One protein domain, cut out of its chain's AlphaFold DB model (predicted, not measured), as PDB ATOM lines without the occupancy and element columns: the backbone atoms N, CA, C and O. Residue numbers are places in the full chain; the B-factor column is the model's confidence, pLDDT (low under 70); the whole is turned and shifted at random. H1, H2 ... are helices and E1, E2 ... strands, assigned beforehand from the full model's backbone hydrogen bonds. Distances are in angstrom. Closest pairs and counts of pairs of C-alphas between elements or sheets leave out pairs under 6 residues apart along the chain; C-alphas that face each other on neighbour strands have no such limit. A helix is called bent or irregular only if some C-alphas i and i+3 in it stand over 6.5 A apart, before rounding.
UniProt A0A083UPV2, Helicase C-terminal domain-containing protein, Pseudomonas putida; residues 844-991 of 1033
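AT A GLANCE: This is residues 844 to 991 of the 1033 residues of the protein "Helicase C-terminal domain-containing protein" of Pseudomonas putida (UniProt A0A083UPV2). Four crossed helices, H5 to H8, form the larger lobe, with the small strand hairpin E1-E2 beside H7. H4 bridges from this lobe to a looser one of H1, H2 and H3, where contacts between helices are few. The printed part has 148 residues with eight named helices and two named strands, in the order H1, H2, H3, H4, E1, E2, H5, H6, H7, H8; the sheet E1 - E2 is antiparallel and the class is mostly helix. The whole is compact, with a radius of gyration of the C-alphas of 16.4 A, and spans 50 by 40 by 25 A.

IN THESE COORDINATES: H1, residues 844 to 856, begins at C-alpha 844 (154.622, 119.296, 116.093) and is 18.6 A long. H2, residues 858 to 864, is irregular: C-alphas 859 and 862 are 7.1 A apart. H3 is residues 872 to 881 and H4 residues 893 to 900. E1, residues 902 to 905, and E2, residues 908 to 911, precede H5, residues 912 to 930, 26.4 A long from C-alpha 912 at (158.695, 137.842, 115.480). H6, residues 936 to 948, is 18.4 A long, H7 is residues 955 to 965, and H8, residues 978 to 990, is 17.9 A long and ends at C-alpha 990 (157.061, 130.477, 109.393).

HOW THE PARTS SIT: H5 is the hub, touching H4, H6, H7 and H8. With residues 912 to 920 alone it touches H8, about perpendicular at 85 degrees; Trp 916 and Ser 990 have the closest C-alphas, 5.7 A apart. H6 and H8 touch at a steep tilt of 49 degrees, opposite ways, closest at the C-alphas of Val 940 and Ala 983, 5.7 A. H7 and H8 are a helical hairpin at a steep tilt of 43 degrees, closest at the C-alphas of Tyr 964 and Ala 978, 4.9 A. E1 and E2 are an antiparallel hairpin with N 903 and O 910 at 2.8 A, within hydrogen-bond range; the closest C-alphas of E2 and H7, those of Phe 910 and Leu 960, are 7.2 A apart. H4 touches H5 at the C-alphas of Val 898 and Tyr 913, 5.0 A, and H1 at those of Leu 851 and Leu 895, 6.3 A. H2 is close to H3 but not clearly touching, with the C-alphas of Trp 864 and Leu 878 closest at 7.4 A; H3 and H4 are apart. Every O i to N i+4 pair is within hydrogen-bond range in H1, H4, H5, H6, H7 and H8; H3 has 5 of 6, and H2 has 1 of 3 beside 3 of 4 O i to N i+3 pairs.

THE WHOLE: The C-alphas farthest apart, those of Ser 887 and Asn 971, are 50.6 A apart. The printed part has no cut; the links H3 to H4 and H7 to H8 are long. Mean pLDDT of the printed part is 84.8, and residues 886 to 889, 968 to 976 and 991 are under 70.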
ATOM      1  N   ASN A 844     154.365 118.303 117.127       82.50
ATOM      2  CA  ASN A 844     154.622 119.296 116.093       82.50
ATOM      3  C   ASN A 844     153.376 119.560 115.232       82.50
ATOM      4  O   ASN A 844     153.084 120.701 114.899       82.50
ATOM      5  N   ALA A 845     152.598 118.519 114.910       86.44
ATOM      6  CA  ALA A 845     151.363 118.690 114.145       86.44
ATOM      7  C   ALA A 845     150.245 119.344 114.974       86.44
ATOM      8  O   ALA A 845     149.427 120.079 114.423       86.44
ATOM      9  N   ALA A 846     150.188 119.068 116.281       84.81
ATOM     10  CA  ALA A 846     149.250 119.727 117.188       84.81
ATOM     11  C   ALA A 846     149.575 121.223 117.333       84.81
ATOM     12  O   ALA A 846     148.671 122.055 117.334       84.81
ATOM     13  N   GLU A 847     150.860 121.565 117.383       84.00
ATOM     14  CA  GLU A 847     151.345 122.941 117.443       84.00
ATOM     15  C   GLU A 847     151.139 123.701 116.124       84.00
ATOM     16  O   GLU A 847     150.655 124.833 116.137       84.00
ATOM     17  N   ASP A 848     151.376 123.063 114.972       86.25
ATOM     18  CA  ASP A 848     151.024 123.630 113.663       86.25
ATOM     19  C   ASP A 848     149.516 123.908 113.559       86.25
ATOM     20  O   ASP A 848     149.099 124.972 113.093       86.25
ATOM     21  N   ALA A 849     148.678 122.977 114.035       87.62
ATOM     22  CA  ALA A 849     147.228 123.159 114.075       87.62
ATOM     23  C   ALA A 849     146.816 124.304 115.018       87.62
ATOM     24  O   ALA A 849     145.881 125.048 114.707       87.62
ATOM     25  N   LEU A 850     147.526 124.478 116.138       88.19
ATOM     26  CA  LEU A 850     147.335 125.594 117.061       88.19
ATOM     27  C   LEU A 850     147.677 126.933 116.398       88.19
ATOM     28  O   LEU A 850     146.879 127.866 116.472       88.19
ATOM     29  N   LEU A 851     148.818 127.024 115.710       88.31
ATOM     30  CA  LEU A 851     149.230 128.226 114.977       88.31
ATOM     31  C   LEU A 851     148.266 128.563 113.838       88.31
ATOM     32  O   LEU A 851     147.927 129.730 113.647       88.31
ATOM     33  N   ALA A 852     147.802 127.557 113.094       88.56
ATOM     34  CA  ALA A 852     146.812 127.744 112.040       88.56
ATOM     35  C   ALA A 852     145.483 128.269 112.608       88.56
ATOM     36  O   ALA A 852     144.878 129.168 112.024       88.56
ATOM     37  N   ARG A 853     145.053 127.756 113.769       90.19
ATOM     38  CA  ARG A 853     143.873 128.258 114.484       90.19
ATOM     39  C   ARG A 853     144.076 129.689 114.978       90.19
ATOM     40  O   ARG A 853     143.193 130.514 114.776       90.19
ATOM     41  N   ALA A 854     145.230 129.991 115.571       90.19
ATOM     42  CA  ALA A 854     145.577 131.340 116.008       90.19
ATOM     43  C   ALA A 854     145.527 132.328 114.831       90.19
ATOM     44  O   ALA A 854     144.858 133.346 114.927       90.19
ATOM     45  N   TRP A 855     146.108 131.981 113.673       90.94
ATOM     46  CA  TRP A 855     146.084 132.823 112.467       90.94
ATOM     47  C   TRP A 855     144.674 133.169 111.964       90.94
ATOM     48  O   TRP A 855     144.494 134.201 111.316       90.94
ATOM     49  N   GLN A 856     143.671 132.339 112.264       91.06
ATOM     50  CA  GLN A 856     142.270 132.608 111.929       91.06
ATOM     51  C   GLN A 856     141.592 133.603 112.888       91.06
ATOM     52  O   GLN A 856     140.550 134.139 112.528       91.06
ATOM     53  N   MET A 857     142.171 133.877 114.062       92.19
ATOM     54  CA  MET A 857     141.618 134.726 115.131       92.19
ATOM     55  C   MET A 857     142.386 136.052 115.263       92.19
ATOM     56  O   MET A 857     142.800 136.458 116.355       92.19
ATOM     57  N   LYS A 858     142.614 136.729 114.134       88.75
ATOM     58  CA  LYS A 858     143.482 137.920 114.047       88.75
ATOM     59  C   LYS A 858     143.035 139.062 114.958       88.75
ATOM     60  O   LYS A 858     143.863 139.842 115.422       88.75
ATOM     61  N   GLU A 859     141.739 139.146 115.228       91.56
ATOM     62  CA  GLU A 859     141.117 140.112 116.127       91.56
ATOM     63  C   GLU A 859     141.626 140.018 117.574       91.56
ATOM     64  O   GLU A 859     141.673 141.036 118.262       91.56
ATOM     65  N   ASN A 860     142.073 138.838 118.020       92.12
ATOM     66  CA  ASN A 860     142.544 138.619 119.389       92.12
ATOM     67  C   ASN A 860     144.040 138.927 119.562       92.12
ATOM     68  O   ASN A 860     144.505 139.163 120.680       92.12
ATOM     69  N   HIS A 861     144.811 138.968 118.468       93.00
ATOM     70  CA  HIS A 861     146.266 139.136 118.517       93.00
ATOM     71  C   HIS A 861     146.731 140.396 119.273       93.00
ATOM     72  O   HIS A 861     147.678 140.279 120.057       93.00
ATOM     73  N   PRO A 862     146.106 141.589 119.114       92.81
ATOM     74  CA  PRO A 862     146.518 142.780 119.857       92.81
ATOM     75  C   PRO A 862     146.403 142.601 121.372       92.81
ATOM     76  O   PRO A 862     147.290 143.024 122.107       92.81
ATOM     77  N   GLN A 863     145.341 141.938 121.840       91.38
ATOM     78  CA  GLN A 863     145.144 141.658 123.260       91.38
ATOM     79  C   GLN A 863     146.155 140.625 123.763       91.38
ATOM     80  O   GLN A 863     146.775 140.837 124.802       91.38
ATOM     81  N   TRP A 864     146.363 139.531 123.023       92.44
ATOM     82  CA  TRP A 864     147.321 138.489 123.406       92.44
ATOM     83  C   TRP A 864     148.739 139.037 123.572       92.44
ATOM     84  O   TRP A 864     149.414 138.705 124.545       92.44
ATOM     85  N   ARG A 865     149.170 139.937 122.679       91.50
ATOM     86  CA  ARG A 865     150.501 140.566 122.724       91.50
ATOM     87  C   ARG A 865     150.725 141.495 123.925       91.50
ATOM     88  O   ARG A 865     151.874 141.804 124.219       91.50
ATOM     89  N   LEU A 866     149.669 141.933 124.616       88.69
ATOM     90  CA  LEU A 866     149.778 142.748 125.836       88.69
ATOM     91  C   LEU A 866     149.967 141.908 127.109       88.69
ATOM     92  O   LEU A 866     150.311 142.458 128.155       88.69
ATOM     93  N   LEU A 867     149.726 140.594 127.044       87.12
ATOM     94  CA  LEU A 867     149.895 139.692 128.184       87.12
ATOM     95  C   LEU A 867     151.379 139.412 128.459       87.12
ATOM     96  O   LEU A 867     152.214 139.438 127.557       87.12
ATOM     97  N   SER A 868     151.711 139.107 129.716       82.44
ATOM     98  CA  SER A 868     153.079 138.746 130.099       82.44
ATOM     99  C   SER A 868     153.296 137.240 129.948       82.44
ATOM    100  O   SER A 868     152.638 136.472 130.655       82.44
ATOM    101  N   PRO A 869     154.264 136.771 129.138       76.69
ATOM    102  CA  PRO A 869     154.569 135.341 129.035       76.69
ATOM    103  C   PRO A 869     155.148 134.749 130.334       76.69
ATOM    104  O   PRO A 869     155.324 133.540 130.431       76.69
ATOM    105  N   ARG A 870     155.471 135.590 131.329       71.19
ATOM    106  CA  ARG A 870     155.981 135.180 132.648       71.19
ATOM    107  C   ARG A 870     154.879 134.988 133.694       71.19
ATOM    108  O   ARG A 870     155.175 134.529 134.791       71.19
ATOM    109  N   ASP A 871     153.646 135.374 133.378       79.31
ATOM    110  CA  ASP A 871     152.486 135.165 134.239       79.31
ATOM    111  C   ASP A 871     151.844 133.811 133.907       79.31
ATOM    112  O   ASP A 871     151.507 133.540 132.753       79.31
ATOM    113  N   ALA A 872     151.668 132.962 134.921       74.38
ATOM    114  CA  ALA A 872     151.044 131.652 134.761       74.38
ATOM    115  C   ALA A 872     149.613 131.752 134.189       74.38
ATOM    116  O   ALA A 872     149.202 130.889 133.418       74.38
ATOM    117  N   THR A 873     148.889 132.837 134.485       84.19
ATOM    118  CA  THR A 873     147.501 133.050 134.030       84.19
ATOM    119  C   THR A 873     147.381 133.382 132.536       84.19
ATOM    120  O   THR A 873     146.298 133.265 131.944       84.19
ATOM    121  N   THR A 874     148.487 133.766 131.888       84.38
ATOM    122  CA  THR A 874     148.529 134.042 130.445       84.38
ATOM    123  C   THR A 874     148.221 132.786 129.635       84.38
ATOM    124  O   THR A 874     147.439 132.847 128.686       84.38
ATOM    125  N   LEU A 875     148.767 131.632 130.035       82.56
ATOM    126  CA  LEU A 875     148.516 130.357 129.354       82.56
ATOM    127  C   LEU A 875     147.044 129.948 129.448       82.56
ATOM    128  O   LEU A 875     146.460 129.533 128.448       82.56
ATOM    129  N   ASP A 876     146.425 130.133 130.612       83.62
ATOM    130  CA  ASP A 876     145.007 129.821 130.826       83.62
ATOM    131  C   ASP A 876     144.089 130.720 129.990       83.62
ATOM    132  O   ASP A 876     143.034 130.298 129.512       83.62
ATOM    133  N   SER A 877     144.485 131.976 129.788       86.25
ATOM    134  CA  SER A 877     143.750 132.913 128.934       86.25
ATOM    135  C   SER A 877     143.857 132.524 127.460       86.25
ATOM    136  O   SER A 877     142.832 132.384 126.796       86.25
ATOM    137  N   LEU A 878     145.068 132.227 126.975       88.62
ATOM    138  CA  LEU A 878     145.276 131.755 125.604       88.62
ATOM    139  C   LEU A 878     144.543 130.432 125.327       88.62
ATOM    140  O   LEU A 878     143.934 130.285 124.270       88.62
ATOM    141  N   ARG A 879     144.544 129.481 126.275       88.25
ATOM    142  CA  ARG A 879     143.796 128.212 126.160       88.25
ATOM    143  C   ARG A 879     142.301 128.441 125.950       88.25
ATOM    144  O   ARG A 879     141.716 127.835 125.049       88.25
ATOM    145  N   ARG A 880     141.696 129.324 126.754       87.56
ATOM    146  CA  ARG A 880     140.269 129.667 126.643       87.56
ATOM    147  C   ARG A 880     139.951 130.305 125.296       87.56
ATOM    148  O   ARG A 880     139.015 129.862 124.630       87.56
ATOM    149  N   ASP A 881     140.750 131.278 124.865       90.31
ATOM    150  CA  ASP A 881     140.505 131.990 123.608       90.31
ATOM    151  C   ASP A 881     140.670 131.068 122.384       90.31
ATOM    152  O   ASP A 881     139.867 131.116 121.450       90.31
ATOM    153  N   LEU A 882     141.651 130.157 122.416       89.69
ATOM    154  CA  LEU A 882     141.911 129.165 121.360       89.69
ATOM    155  C   LEU A 882     140.963 127.955 121.401       89.69
ATOM    156  O   LEU A 882     141.075 127.054 120.556       89.69
ATOM    157  N   ARG A 883     140.007 127.945 122.343       88.50
ATOM    158  CA  ARG A 883     138.996 126.893 122.532       88.50
ATOM    159  C   ARG A 883     139.621 125.503 122.675       88.50
ATOM    160  O   ARG A 883     139.190 124.557 122.014       88.50
ATOM    161  N   LEU A 884     140.672 125.405 123.481       84.06
ATOM    162  CA  LEU A 884     141.281 124.130 123.856       84.06
ATOM    163  C   LEU A 884     140.591 123.586 125.108       84.06
ATOM    164  O   LEU A 884     140.271 124.352 126.019       84.06
ATOM    165  N   ALA A 885     140.359 122.276 125.158       75.06
ATOM    166  CA  ALA A 885     139.874 121.628 126.370       75.06
ATOM    167  C   ALA A 885     140.971 121.630 127.452       75.06
ATOM    168  O   ALA A 885     142.163 121.659 127.141       75.06
ATOM    169  N   GLU A 886     140.597 121.556 128.734       64.56
ATOM    170  CA  GLU A 886     141.587 121.398 129.817       64.56
ATOM    171  C   GLU A 886     142.427 120.122 129.646       64.56
ATOM    172  O   GLU A 886     143.605 120.112 129.990       64.56
ATOM    173  N   SER A 887     141.847 119.081 129.040       63.69
ATOM    174  CA  SER A 887     142.511 117.817 128.710       63.69
ATOM    175  C   SER A 887     143.474 117.893 127.521       63.69
ATOM    176  O   SER A 887     144.210 116.939 127.286       63.69
ATOM    177  N   ASP A 888     143.472 118.982 126.744       65.69
ATOM    178  CA  ASP A 888     144.338 119.106 125.572       65.69
ATOM    179  C   ASP A 888     145.784 119.407 126.014       65.69
ATOM    180  O   ASP A 888     146.136 120.524 126.421       65.69
ATOM    181  N   GLU A 889     146.655 118.401 125.913       67.69
ATOM    182  CA  GLU A 889     148.103 118.519 126.123       67.69
ATOM    183  C   GLU A 889     148.799 119.091 124.869       67.69
ATOM    184  O   GLU A 889     149.587 118.418 124.202       67.69
ATOM    185  N   VAL A 890     148.490 120.344 124.509       70.00
ATOM    186  CA  VAL A 890     149.113 121.031 123.360       70.00
ATOM    187  C   VAL A 890     150.253 121.949 123.828       70.00
ATOM    188  O   VAL A 890     150.021 122.816 124.678       70.00
ATOM    189  N   PRO A 891     151.478 121.810 123.283       73.06
ATOM    190  CA  PRO A 891     152.575 122.730 123.569       73.06
ATOM    191  C   PRO A 891     152.316 124.126 122.982       73.06
ATOM    192  O   PRO A 891     151.860 124.264 121.851       73.06
ATOM    193  N   PHE A 892     152.648 125.170 123.744       78.06
ATOM    194  CA  PHE A 892     152.482 126.575 123.339       78.06
ATOM    195  C   PHE A 892     153.783 127.231 122.836       78.06
ATOM    196  O   PHE A 892     153.793 128.429 122.562       78.06
ATOM    197  N   HIS A 893     154.891 126.489 122.734       76.62
ATOM    198  CA  HIS A 893     156.242 127.049 122.582       76.62
ATOM    199  C   HIS A 893     156.385 128.016 121.398       76.62
ATOM    200  O   HIS A 893     156.827 129.152 121.570       76.62
ATOM    201  N   THR A 894     155.966 127.601 120.210       79.56
ATOM    202  CA  THR A 894     156.067 128.365 118.964       79.56
ATOM    203  C   THR A 894     155.078 129.517 118.952       79.56
ATOM    204  O   THR A 894     155.440 130.615 118.539       79.56
ATOM    205  N   LEU A 895     153.860 129.327 119.473       85.50
ATOM    206  CA  LEU A 895     152.892 130.420 119.586       85.50
ATOM    207  C   LEU A 895     153.411 131.528 120.514       85.50
ATOM    208  O   LEU A 895     153.371 132.700 120.148       85.50
ATOM    209  N   LEU A 896     153.962 131.173 121.679       86.56
ATOM    210  CA  LEU A 896     154.571 132.144 122.595       86.56
ATOM    211  C   LEU A 896     155.781 132.829 121.955       86.56
ATOM    212  O   LEU A 896     155.933 134.044 122.074       86.56
ATOM    213  N   ARG A 897     156.622 132.073 121.240       84.94
ATOM    214  CA  ARG A 897     157.762 132.626 120.500       84.94
ATOM    215  C   ARG A 897     157.309 133.634 119.443       84.94
ATOM    216  O   ARG A 897     157.906 134.699 119.350       84.94
ATOM    217  N   VAL A 898     156.264 133.334 118.677       88.94
ATOM    218  CA  VAL A 898     155.710 134.246 117.663       88.94
ATOM    219  C   VAL A 898     155.114 135.495 118.313       88.94
ATOM    220  O   VAL A 898     155.374 136.600 117.848       88.94
ATOM    221  N   LEU A 899     154.337 135.348 119.391       90.19
ATOM    222  CA  LEU A 899     153.640 136.472 120.026       90.19
ATOM    223  C   LEU A 899     154.576 137.431 120.772       90.19
ATOM    224  O   LEU A 899     154.329 138.638 120.759       90.19
ATOM    225  N   TYR A 900     155.622 136.910 121.421       89.56
ATOM    226  CA  TYR A 900     156.438 137.676 122.375       89.56
ATOM    227  C   TYR A 900     157.931 137.742 122.032       89.56
ATOM    228  O   TYR A 900     158.670 138.470 122.691       89.56
ATOM    229  N   GLY A 901     158.398 136.974 121.046       87.56
ATOM    230  CA  GLY A 901     159.801 136.958 120.641       87.56
ATOM    231  C   GLY A 901     160.197 138.175 119.805       87.56
ATOM    232  O   GLY A 901     159.384 138.743 119.070       87.56
ATOM    233  N   VAL A 902     161.471 138.552 119.906       89.12
ATOM    234  CA  VAL A 902     162.078 139.657 119.158       89.12
ATOM    235  C   VAL A 902     163.456 139.251 118.635       89.12
ATOM    236  O   VAL A 902     164.175 138.505 119.299       89.12
ATOM    237  N   GLU A 903     163.823 139.748 117.455       86.94
ATOM    238  CA  GLU A 903     165.200 139.753 116.957       86.94
ATOM    239  C   GLU A 903     165.835 141.097 117.298       86.94
ATOM    240  O   GLU A 903     165.279 142.130 116.927       86.94
ATOM    241  N   SER A 904     167.004 141.099 117.936       83.56
ATOM    242  CA  SER A 904     167.739 142.334 118.235       83.56
ATOM    243  C   SER A 904     169.056 142.376 117.459       83.56
ATOM    244  O   SER A 904     169.883 141.470 117.589       83.56
ATOM    245  N   ILE A 905     169.278 143.436 116.677       81.25
ATOM    246  CA  ILE A 905     170.527 143.686 115.940       81.25
ATOM    247  C   ILE A 905     171.003 145.099 116.268       81.25
ATOM    248  O   ILE A 905     170.448 146.084 115.782       81.25
ATOM    249  N   GLY A 906     172.044 145.200 117.098       79.06
ATOM    250  CA  GLY A 906     172.458 146.487 117.661       79.06
ATOM    251  C   GLY A 906     171.317 147.095 118.480       79.06
ATOM    252  O   GLY A 906     170.800 146.437 119.379       79.06
ATOM    253  N   ASP A 907     170.907 148.311 118.120       80.44
ATOM    254  CA  ASP A 907     169.807 149.041 118.766       80.44
ATOM    255  C   ASP A 907     168.430 148.791 118.114       80.44
ATOM    256  O   ASP A 907     167.425 149.352 118.552       80.44
ATOM    257  N   TYR A 908     168.363 147.982 117.049       84.38
ATOM    258  CA  TYR A 908     167.113 147.674 116.350       84.38
ATOM    259  C   TYR A 908     166.477 146.399 116.899       84.38
ATOM    260  O   TYR A 908     167.153 145.379 117.034       84.38
ATOM    261  N   GLU A 909     165.165 146.439 117.135       90.31
ATOM    262  CA  GLU A 909     164.362 145.275 117.513       90.31
ATOM    263  C   GLU A 909     163.269 145.000 116.476       90.31
ATOM    264  O   GLU A 909     162.548 145.903 116.051       90.31
ATOM    265  N   PHE A 910     163.123 143.733 116.096       92.75
ATOM    266  CA  PHE A 910     162.120 143.253 115.151       92.75
ATOM    267  C   PHE A 910     161.241 142.208 115.830       92.75
ATOM    268  O   PHE A 910     161.726 141.148 116.225       92.75
ATOM    269  N   ALA A 911     159.940 142.469 115.959       93.06
ATOM    270  CA  ALA A 911     159.034 141.503 116.569       93.06
ATOM    271  C   ALA A 911     158.823 140.288 115.657       93.06
ATOM    272  O   ALA A 911     158.519 140.422 114.469       93.06
ATOM    273  N   TYR A 912     158.915 139.084 116.225       92.69
ATOM    274  CA  TYR A 912     158.695 137.842 115.480       92.69
ATOM    275  C   TYR A 912     157.279 137.749 114.910       92.69
ATOM    276  O   TYR A 912     157.096 137.198 113.828       92.69
ATOM    277  N   TYR A 913     156.297 138.347 115.586       93.50
ATOM    278  CA  TYR A 913     154.923 138.444 115.106       93.50
ATOM    279  C   TYR A 913     154.819 139.124 113.733       93.50
ATOM    280  O   TYR A 913     154.086 138.648 112.867       93.50
ATOM    281  N   ASP A 914     155.543 140.226 113.522       93.88
ATOM    282  CA  ASP A 914     155.442 141.004 112.283       93.88
ATOM    283  C   ASP A 914     156.083 140.227 111.119       93.88
ATOM    284  O   ASP A 914     155.477 140.078 110.056       93.88
ATOM    285  N   LEU A 915     157.244 139.607 111.367       93.56
ATOM    286  CA  LEU A 915     157.910 138.697 110.423       93.56
ATOM    287  C   LEU A 915     157.019 137.495 110.064       93.56
ATOM    288  O   LEU A 915     156.894 137.127 108.894       93.56
ATOM    289  N   TRP A 916     156.376 136.893 111.068       92.31
ATOM    290  CA  TRP A 916     155.450 135.776 110.898       92.31
ATOM    291  C   TRP A 916     154.242 136.158 110.044       92.31
ATOM    292  O   TRP A 916     153.876 135.426 109.123       92.31
ATOM    293  N   SER A 917     153.636 137.312 110.328       92.19
ATOM    294  CA  SER A 917     152.467 137.809 109.606       92.19
ATOM    295  C   SER A 917     152.787 138.063 108.130       92.19
ATOM    296  O   SER A 917     152.023 137.645 107.257       92.19
ATOM    297  N   GLU A 918     153.928 138.694 107.831       94.00
ATOM    298  CA  GLU A 918     154.407 138.882 106.453       94.00
ATOM    299  C   GLU A 918     154.620 137.538 105.744       94.00
ATOM    300  O   GLU A 918     154.127 137.335 104.632       94.00
ATOM    301  N   ALA A 919     155.284 136.584 106.405       93.19
ATOM    302  CA  ALA A 919     155.513 135.256 105.846       93.19
ATOM    303  C   ALA A 919     154.201 134.508 105.549       93.19
ATOM    304  O   ALA A 919     154.073 133.919 104.476       93.19
ATOM    305  N   ARG A 920     153.194 134.577 106.432       91.88
ATOM    306  CA  ARG A 920     151.877 133.949 106.210       91.88
ATOM    307  C   ARG A 920     151.126 134.551 105.024       91.88
ATOM    308  O   ARG A 920     150.573 133.814 104.215       91.88
ATOM    309  N   HIS A 921     151.152 135.871 104.861       92.31
ATOM    310  CA  HIS A 921     150.563 136.509 103.678       92.31
ATOM    311  C   HIS A 921     151.268 136.097 102.378       92.31
ATOM    312  O   HIS A 921     150.628 135.883 101.346       92.31
ATOM    313  N   ILE A 922     152.592 135.959 102.430       93.88
ATOM    314  CA  ILE A 922     153.413 135.485 101.314       93.88
ATOM    315  C   ILE A 922     153.091 134.023 100.977       93.88
ATOM    316  O   ILE A 922     153.001 133.697  99.790       93.88
ATOM    317  N   GLU A 923     152.890 133.181 101.990       92.75
ATOM    318  CA  GLU A 923     152.476 131.783 101.862       92.75
ATOM    319  C   GLU A 923     151.101 131.649 101.201       92.75
ATOM    320  O   GLU A 923     150.973 130.901 100.233       92.75
ATOM    321  N   ASP A 924     150.102 132.412 101.658       91.81
ATOM    322  CA  ASP A 924     148.748 132.404 101.087       91.81
ATOM    323  C   ASP A 924     148.778 132.741  99.583       91.81
ATOM    324  O   ASP A 924     148.184 132.029  98.768       91.81
ATOM    325  N   ALA A 925     149.548 133.767  99.195       92.38
ATOM    326  CA  ALA A 925     149.715 134.160  97.794       92.38
ATOM    327  C   ALA A 925     150.438 133.092  96.950       92.38
ATOM    328  O   ALA A 925     150.093 132.867  95.788       92.38
ATOM    329  N   LEU A 926     151.447 132.417  97.517       91.69
ATOM    330  CA  LEU A 926     152.118 131.298  96.846       91.69
ATOM    331  C   LEU A 926     151.179 130.107  96.670       91.69
ATOM    332  O   LEU A 926     151.138 129.521  95.587       91.69
ATOM    333  N   ARG A 927     150.410 129.759  97.707       91.50
ATOM    334  CA  ARG A 927     149.451 128.651  97.662       91.50
ATOM    335  C   ARG A 927     148.419 128.869  96.562       91.50
ATOM    336  O   ARG A 927     148.139 127.941  95.804       91.50
ATOM    337  N   GLU A 928     147.908 130.094  96.430       91.69
ATOM    338  CA  GLU A 928     146.993 130.480  95.353       91.69
ATOM    339  C   GLU A 928     147.651 130.344  93.969       91.69
ATOM    340  O   GLU A 928     147.089 129.712  93.075       91.69
ATOM    341  N   GLN A 929     148.879 130.847  93.803       90.06
ATOM    342  CA  GLN A 929     149.618 130.761  92.539       90.06
ATOM    343  C   GLN A 929     149.907 129.312  92.108       90.06
ATOM    344  O   GLN A 929     149.842 128.980  90.922       90.06
ATOM    345  N   MET A 930     150.286 128.451  93.051       89.75
ATOM    346  CA  MET A 930     150.694 127.068  92.779       89.75
ATOM    347  C   MET A 930     149.495 126.107  92.748       89.75
ATOM    348  O   MET A 930     149.571 125.014  92.175       89.75
ATOM    349  N   GLY A 931     148.372 126.503  93.354       88.06
ATOM    350  CA  GLY A 931     147.206 125.654  93.578       88.06
ATOM    351  C   GLY A 931     147.530 124.430  94.439       88.06
ATOM    352  O   GLY A 931     146.963 123.364  94.195       88.06
ATOM    353  N   ARG A 932     148.508 124.569  95.345       89.56
ATOM    354  CA  ARG A 932     148.940 123.590  96.352       89.56
ATOM    355  C   ARG A 932     149.708 124.282  97.479       89.56
ATOM    356  O   ARG A 932     150.295 125.336  97.239       89.56
ATOM    357  N   GLN A 933     149.808 123.642  98.639       86.62
ATOM    358  CA  GLN A 933     150.704 124.063  99.715       86.62
ATOM    359  C   GLN A 933     152.156 124.205  99.194       86.62
ATOM    360  O   GLN A 933     152.676 123.256  98.583       86.62
ATOM    361  N   PRO A 934     152.819 125.364  99.385       89.31
ATOM    362  CA  PRO A 934     154.246 125.508  99.111       89.31
ATOM    363  C   PRO A 934     155.067 124.683 100.112       89.31
ATOM    364  O   PRO A 934     154.653 124.477 101.253       89.31
ATOM    365  N   SER A 935     156.240 124.204  99.699       86.88
ATOM    366  CA  SER A 935     157.209 123.650 100.646       86.88
ATOM    367  C   SER A 935     157.816 124.771 101.492       86.88
ATOM    368  O   SER A 935     157.816 125.939 101.094       86.88
ATOM    369  N   THR A 936     158.390 124.417 102.644       86.44
ATOM    370  CA  THR A 936     159.016 125.395 103.540       86.44
ATOM    371  C   THR A 936     160.086 126.224 102.828       86.44
ATOM    372  O   THR A 936     160.121 127.441 102.969       86.44
ATOM    373  N   TRP A 937     160.919 125.602 101.990       88.94
ATOM    374  CA  TRP A 937     161.985 126.313 101.278       88.94
ATOM    375  C   TRP A 937     161.495 127.113 100.064       88.94
ATOM    376  O   TRP A 937     162.135 128.103  99.708       88.94
ATOM    377  N   GLU A 938     160.350 126.751  99.474       92.56
ATOM    378  CA  GLU A 938     159.673 127.592  98.474       92.56
ATOM    379  C   GLU A 938     159.145 128.880  99.130       92.56
ATOM    380  O   GLU A 938     159.313 129.972  98.581       92.56
ATOM    381  N   LEU A 939     158.573 128.770 100.338       93.25
ATOM    382  CA  LEU A 939     158.133 129.915 101.138       93.25
ATOM    383  C   LEU A 939     159.314 130.811 101.529       93.25
ATOM    384  O   LEU A 939     159.311 132.001 101.214       93.25
ATOM    385  N   VAL A 940     160.340 130.243 102.165       92.25
ATOM    386  CA  VAL A 940     161.523 130.985 102.631       92.25
ATOM    387  C   VAL A 940     162.197 131.730 101.479       92.25
ATOM    388  O   VAL A 940     162.448 132.933 101.583       92.25
ATOM    389  N   SER A 941     162.416 131.057 100.345       93.38
ATOM    390  CA  SER A 941     163.023 131.684  99.164       93.38
ATOM    391  C   SER A 941     162.173 132.840  98.630       93.38
ATOM    392  O   SER A 941     162.710 133.875  98.230       93.38
ATOM    393  N   ALA A 942     160.842 132.715  98.658       94.25
ATOM    394  CA  ALA A 942     159.952 133.787  98.231       94.25
ATOM    395  C   ALA A 942     159.940 134.985  99.189       94.25
ATOM    396  O   ALA A 942     159.866 136.118  98.708       94.25
ATOM    397  N   VAL A 943     160.018 134.759 100.507       94.62
ATOM    398  CA  VAL A 943     160.113 135.843 101.498       94.62
ATOM    399  C   VAL A 943     161.411 136.618 101.311       94.62
ATOM    400  O   VAL A 943     161.363 137.835 101.146       94.62
ATOM    401  N   VAL A 944     162.553 135.928 101.240       93.19
ATOM    402  CA  VAL A 944     163.859 136.582 101.052       93.19
ATOM    403  C   VAL A 944     163.910 137.353  99.736       93.19
ATOM    404  O   VAL A 944     164.361 138.496  99.707       93.19
ATOM    405  N   ARG A 945     163.373 136.785  98.649       93.62
ATOM    406  CA  ARG A 945     163.279 137.488  97.364       93.62
ATOM    407  C   ARG A 945     162.450 138.773  97.468       93.62
ATOM    408  O   ARG A 945     162.895 139.810  96.984       93.62
ATOM    409  N   ARG A 946     161.277 138.732  98.113       93.75
ATOM    410  CA  ARG A 946     160.410 139.914  98.295       93.75
ATOM    411  C   ARG A 946     161.053 140.973  99.190       93.75
ATOM    412  O   ARG A 946     160.932 142.159  98.885       93.75
ATOM    413  N   ALA A 947     161.757 140.545 100.237       93.94
ATOM    414  CA  ALA A 947     162.550 141.420 101.091       93.94
ATOM    415  C   ALA A 947     163.667 142.103 100.288       93.94
ATOM    416  O   ALA A 947     163.823 143.314 100.371       93.94
ATOM    417  N   ARG A 948     164.389 141.374  99.428       92.81
ATOM    418  CA  ARG A 948     165.422 141.950  98.549       92.81
ATOM    419  C   ARG A 948     164.860 142.951  97.538       92.81
ATOM    420  O   ARG A 948     165.478 143.975  97.277       92.81
ATOM    421  N   GLU A 949     163.696 142.658  96.966       91.06
ATOM    422  CA  GLU A 949     163.027 143.522  95.982       91.06
ATOM    423  C   GLU A 949     162.418 144.793  96.602       91.06
ATOM    424  O   GLU A 949     161.980 145.675  95.863       91.06
ATOM    425  N   GLY A 950     162.368 144.905  97.938       84.00
ATOM    426  CA  GLY A 950     161.723 146.028  98.623       84.00
ATOM    427  C   GLY A 950     160.215 146.082  98.365       84.00
ATOM    428  O   GLY A 950     159.622 147.159  98.297       84.00
ATOM    429  N   SER A 951     159.581 144.921  98.163       72.44
ATOM    430  CA  SER A 951     158.140 144.839  97.936       72.44
ATOM    431  C   SER A 951     157.380 145.394  99.144       72.44
ATOM    432  O   SER A 951     157.643 144.999 100.278       72.44
ATOM    433  N   GLY A 952     156.362 146.231  98.914       75.25
ATOM    434  CA  GLY A 952     155.484 146.733  99.984       75.25
ATOM    435  C   GLY A 952     154.731 145.639 100.762       75.25
ATOM    436  O   GLY A 952     154.094 145.941 101.764       75.25
ATOM    437  N   ALA A 953     154.808 144.379 100.321       76.25
ATOM    438  CA  ALA A 953     154.258 143.216 101.012       76.25
ATOM    439  C   ALA A 953     155.165 142.651 102.128       76.25
ATOM    440  O   ALA A 953     154.726 141.746 102.833       76.25
ATOM    441  N   ALA A 954     156.412 143.124 102.260       88.00
ATOM    442  CA  ALA A 954     157.401 142.567 103.190       88.00
ATOM    443  C   ALA A 954     158.304 143.651 103.855       88.00
ATOM    444  O   ALA A 954     159.534 143.567 103.782       88.00
ATOM    445  N   PRO A 955     157.739 144.735 104.433       92.44
ATOM    446  CA  PRO A 955     158.520 145.877 104.921       92.44
ATOM    447  C   PRO A 955     159.424 145.554 106.122       92.44
ATOM    448  O   PRO A 955     160.556 146.035 106.182       92.44
ATOM    449  N   THR A 956     158.958 144.735 107.067       93.62
ATOM    450  CA  THR A 956     159.709 144.374 108.280       93.62
ATOM    451  C   THR A 956     160.859 143.442 107.933       93.62
ATOM    452  O   THR A 956     161.989 143.651 108.371       93.62
ATOM    453  N   THR A 957     160.597 142.441 107.092       94.19
ATOM    454  CA  THR A 957     161.632 141.529 106.585       94.19
ATOM    455  C   THR A 957     162.667 142.240 105.710       94.19
ATOM    456  O   THR A 957     163.855 141.938 105.817       94.19
ATOM    457  N   HIS A 958     162.258 143.226 104.902       95.12
ATOM    458  CA  HIS A 958     163.177 144.100 104.162       95.12
ATOM    459  C   HIS A 958     164.092 144.906 105.097       95.12
ATOM    460  O   HIS A 958     165.310 144.921 104.911       95.12
ATOM    461  N   ALA A 959     163.532 145.533 106.134       94.00
ATOM    462  CA  ALA A 959     164.317 146.273 107.120       94.00
ATOM    463  C   ALA A 959     165.294 145.358 107.884       94.00
ATOM    464  O   ALA A 959     166.466 145.704 108.044       94.00
ATOM    465  N   LEU A 960     164.848 144.159 108.272       93.06
ATOM    466  CA  LEU A 960     165.695 143.158 108.922       93.06
ATOM    467  C   LEU A 960     166.868 142.726 108.026       93.06
ATOM    468  O   LEU A 960     168.000 142.636 108.503       93.06
ATOM    469  N   LEU A 961     166.629 142.512 106.726       92.69
ATOM    470  CA  LEU A 961     167.684 142.180 105.760       92.69
ATOM    471  C   LEU A 961     168.774 143.258 105.711       92.69
ATOM    472  O   LEU A 961     169.964 142.940 105.721       92.69
ATOM    473  N   HIS A 962     168.375 144.533 105.697       91.25
ATOM    474  CA  HIS A 962     169.306 145.661 105.723       91.25
ATOM    475  C   HIS A 962     170.120 145.720 107.019       91.25
ATOM    476  O   HIS A 962     171.321 145.992 106.970       91.25
ATOM    477  N   CYS A 963     169.510 145.411 108.166       89.19
ATOM    478  CA  CYS A 963     170.237 145.298 109.427       89.19
ATOM    479  C   CYS A 963     171.229 144.129 109.410       89.19
ATOM    480  O   CYS A 963     172.381 144.318 109.796       89.19
ATOM    481  N   TYR A 964     170.850 142.951 108.903       88.06
ATOM    482  CA  TYR A 964     171.795 141.837 108.766       88.06
ATOM    483  C   TYR A 964     172.975 142.175 107.851       88.06
ATOM    484  O   TYR A 964     174.096 141.780 108.159       88.06
ATOM    485  N   ALA A 965     172.757 142.950 106.785       86.38
ATOM    486  CA  ALA A 965     173.822 143.404 105.888       86.38
ATOM    487  C   ALA A 965     174.838 144.354 106.555       86.38
ATOM    488  O   ALA A 965     175.931 144.540 106.027       86.38
ATOM    489  N   SER A 966     174.505 144.943 107.710       83.50
ATOM    490  CA  SER A 966     175.397 145.845 108.453       83.50
ATOM    491  C   SER A 966     176.359 145.139 109.424       83.50
ATOM    492  O   SER A 966     177.212 145.793 110.022       83.50
ATOM    493  N   ILE A 967     176.242 143.817 109.595       80.06
ATOM    494  CA  ILE A 967     177.082 143.024 110.508       80.06
ATOM    495  C   ILE A 967     178.461 142.770 109.869       80.06
ATOM    496  O   ILE A 967     178.530 142.468 108.683       80.06
ATOM    497  N   GLU A 968     179.556 142.836 110.644       61.53
ATOM    498  CA  GLU A 968     180.946 142.714 110.138       61.53
ATOM    499  C   GLU A 968     181.194 141.471 109.254       61.53
ATOM    500  O   GLU A 968     181.900 141.560 108.250       61.53
ATOM    501  N   ASP A 969     180.556 140.337 109.565       58.31
ATOM    502  CA  ASP A 969     180.677 139.079 108.809       58.31
ATOM    503  C   ASP A 969     179.674 138.924 107.650       58.31
ATOM    504  O   ASP A 969     179.670 137.896 106.974       58.31
ATOM    505  N   ALA A 970     178.806 139.910 107.396       58.19
ATOM    506  CA  ALA A 970     177.746 139.804 106.386       58.19
ATOM    507  C   ALA A 970     178.265 139.754 104.938       58.19
ATOM    508  O   ALA A 970     177.527 139.354 104.039       58.19
ATOM    509  N   ASN A 971     179.531 140.132 104.724       49.75
ATOM    510  CA  ASN A 971     180.220 140.078 103.431       49.75
ATOM    511  C   ASN A 971     180.755 138.676 103.073       49.75
ATOM    512  O   ASN A 971     181.316 138.505 101.992       49.75
ATOM    513  N   GLN A 972     180.645 137.687 103.968       54.47
ATOM    514  CA  GLN A 972     181.056 136.311 103.680       54.47
ATOM    515  C   GLN A 972     180.003 135.614 102.794       54.47
ATOM    516  O   GLN A 972     178.803 135.722 103.051       54.47
ATOM    517  N   GLU A 973     180.445 134.899 101.752       51.94
ATOM    518  CA  GLU A 973     179.567 134.061 100.918       51.94
ATOM    519  C   GLU A 973     178.984 132.885 101.739       51.94
ATOM    520  O   GLU A 973     179.545 132.471 102.757       51.94
ATOM    521  N   ASP A 974     177.840 132.350 101.301       60.19
ATOM    522  CA  ASP A 974     177.107 131.226 101.908       60.19
ATOM    523  C   ASP A 974     176.389 131.534 103.249       60.19
ATOM    524  O   ASP A 974     175.654 132.519 103.372       60.19
ATOM    525  N   SER A 975     176.525 130.645 104.247       54.91
ATOM    526  CA  SER A 975     175.684 130.557 105.463       54.91
ATOM    527  C   SER A 975     175.687 131.785 106.386       54.91
ATOM    528  O   SER A 975     174.857 131.873 107.287       54.91
ATOM    529  N   LEU A 976     176.613 132.727 106.188       63.19
ATOM    530  CA  LEU A 976     176.762 133.923 107.025       63.19
ATOM    531  C   LEU A 976     176.278 135.209 106.346       63.19
ATOM    532  O   LEU A 976     176.220 136.250 107.014       63.19
ATOM    533  N   SER A 977     175.878 135.119 105.074       76.94
ATOM    534  CA  SER A 977     175.310 136.228 104.309       76.94
ATOM    535  C   SER A 977     174.015 136.754 104.936       76.94
ATOM    536  O   SER A 977     173.292 136.044 105.642       76.94
ATOM    537  N   ALA A 978     173.687 138.018 104.658       84.81
ATOM    538  CA  ALA A 978     172.461 138.636 105.161       84.81
ATOM    539  C   ALA A 978     171.192 137.892 104.702       84.81
ATOM    540  O   ALA A 978     170.255 137.722 105.483       84.81
ATOM    541  N   GLU A 979     171.183 137.407 103.456       87.06
ATOM    542  CA  GLU A 979     170.082 136.607 102.918       87.06
ATOM    543  C   GLU A 979     169.947 135.258 103.630       87.06
ATOM    544  O   GLU A 979     168.831 134.890 103.984       87.06
ATOM    545  N   ALA A 980     171.057 134.556 103.895       80.31
ATOM    546  CA  ALA A 980     171.031 133.283 104.617       80.31
ATOM    547  C   ALA A 980     170.529 133.455 106.061       80.31
ATOM    548  O   ALA A 980     169.727 132.651 106.533       80.31
ATOM    549  N   ARG A 981     170.924 134.543 106.743       83.50
ATOM    550  CA  ARG A 981     170.418 134.887 108.086       83.50
ATOM    551  C   ARG A 981     168.917 135.173 108.080       83.50
ATOM    552  O   ARG A 981     168.199 134.682 108.947       83.50
ATOM    553  N   LEU A 982     168.426 135.938 107.100       88.81
ATOM    554  CA  LEU A 982     166.987 136.172 106.957       88.81
ATOM    555  C   LEU A 982     166.244 134.873 106.617       88.81
ATOM    556  O   LEU A 982     165.185 134.616 107.185       88.81
ATOM    557  N   ALA A 983     166.781 134.061 105.705       86.81
ATOM    558  CA  ALA A 983     166.192 132.787 105.310       86.81
ATOM    559  C   ALA A 983     165.995 131.864 106.516       86.81
ATOM    560  O   ALA A 983     164.897 131.351 106.722       86.81
ATOM    561  N   ASP A 984     167.039 131.721 107.330       79.06
ATOM    562  CA  ASP A 984     167.026 130.996 108.597       79.06
ATOM    563  C   ASP A 984     165.944 131.537 109.552       79.06
ATOM    564  O   ASP A 984     165.070 130.802 110.026       79.06
ATOM    565  N   GLN A 985     165.915 132.856 109.761       85.44
ATOM    566  CA  GLN A 985     164.926 133.485 110.636       85.44
ATOM    567  C   GLN A 985     163.483 133.208 110.186       85.44
ATOM    568  O   GLN A 985     162.612 132.888 111.001       85.44
ATOM    569  N   ILE A 986     163.225 133.290 108.880       88.62
ATOM    570  CA  ILE A 986     161.912 133.000 108.304       88.62
ATOM    571  C   ILE A 986     161.587 131.518 108.387       88.62
ATOM    572  O   ILE A 986     160.472 131.192 108.792       88.62
ATOM    573  N   TYR A 987     162.519 130.620 108.070       83.69
ATOM    574  CA  TYR A 987     162.323 129.177 108.204       83.69
ATOM    575  C   TYR A 987     161.839 128.816 109.617       83.69
ATOM    576  O   TYR A 987     160.869 128.078 109.769       83.69
ATOM    577  N   ARG A 988     162.430 129.427 110.648       75.50
ATOM    578  CA  ARG A 988     162.100 129.178 112.062       75.50
ATOM    579  C   ARG A 988     160.757 129.738 112.511       75.50
ATOM    580  O   ARG A 988     160.095 129.131 113.346       75.50
ATOM    581  N   ILE A 989     160.389 130.923 112.026       82.25
ATOM    582  CA  ILE A 989     159.151 131.602 112.430       82.25
ATOM    583  C   ILE A 989     157.947 131.096 111.624       82.25
ATOM    584  O   ILE A 989     156.852 130.961 112.165       82.25
ATOM    585  N   SER A 990     158.131 130.853 110.326       77.50
ATOM    586  CA  SER A 990     157.061 130.477 109.393       77.50
ATOM    587  C   SER A 990     156.943 128.972 109.144       77.50
ATOM    588  O   SER A 990     155.955 128.527 108.559       77.50
ATOM    589  N   GLY A 991     157.934 128.191 109.580       65.38
ATOM    590  CA  GLY A 991     158.018 126.758 109.332       65.38
ATOM    591  C   GLY A 991     156.898 125.966 109.993       65.38
ATOM    592  O   GLY A 991     156.662 126.068 111.193       65.38
TER     593      GLY A 991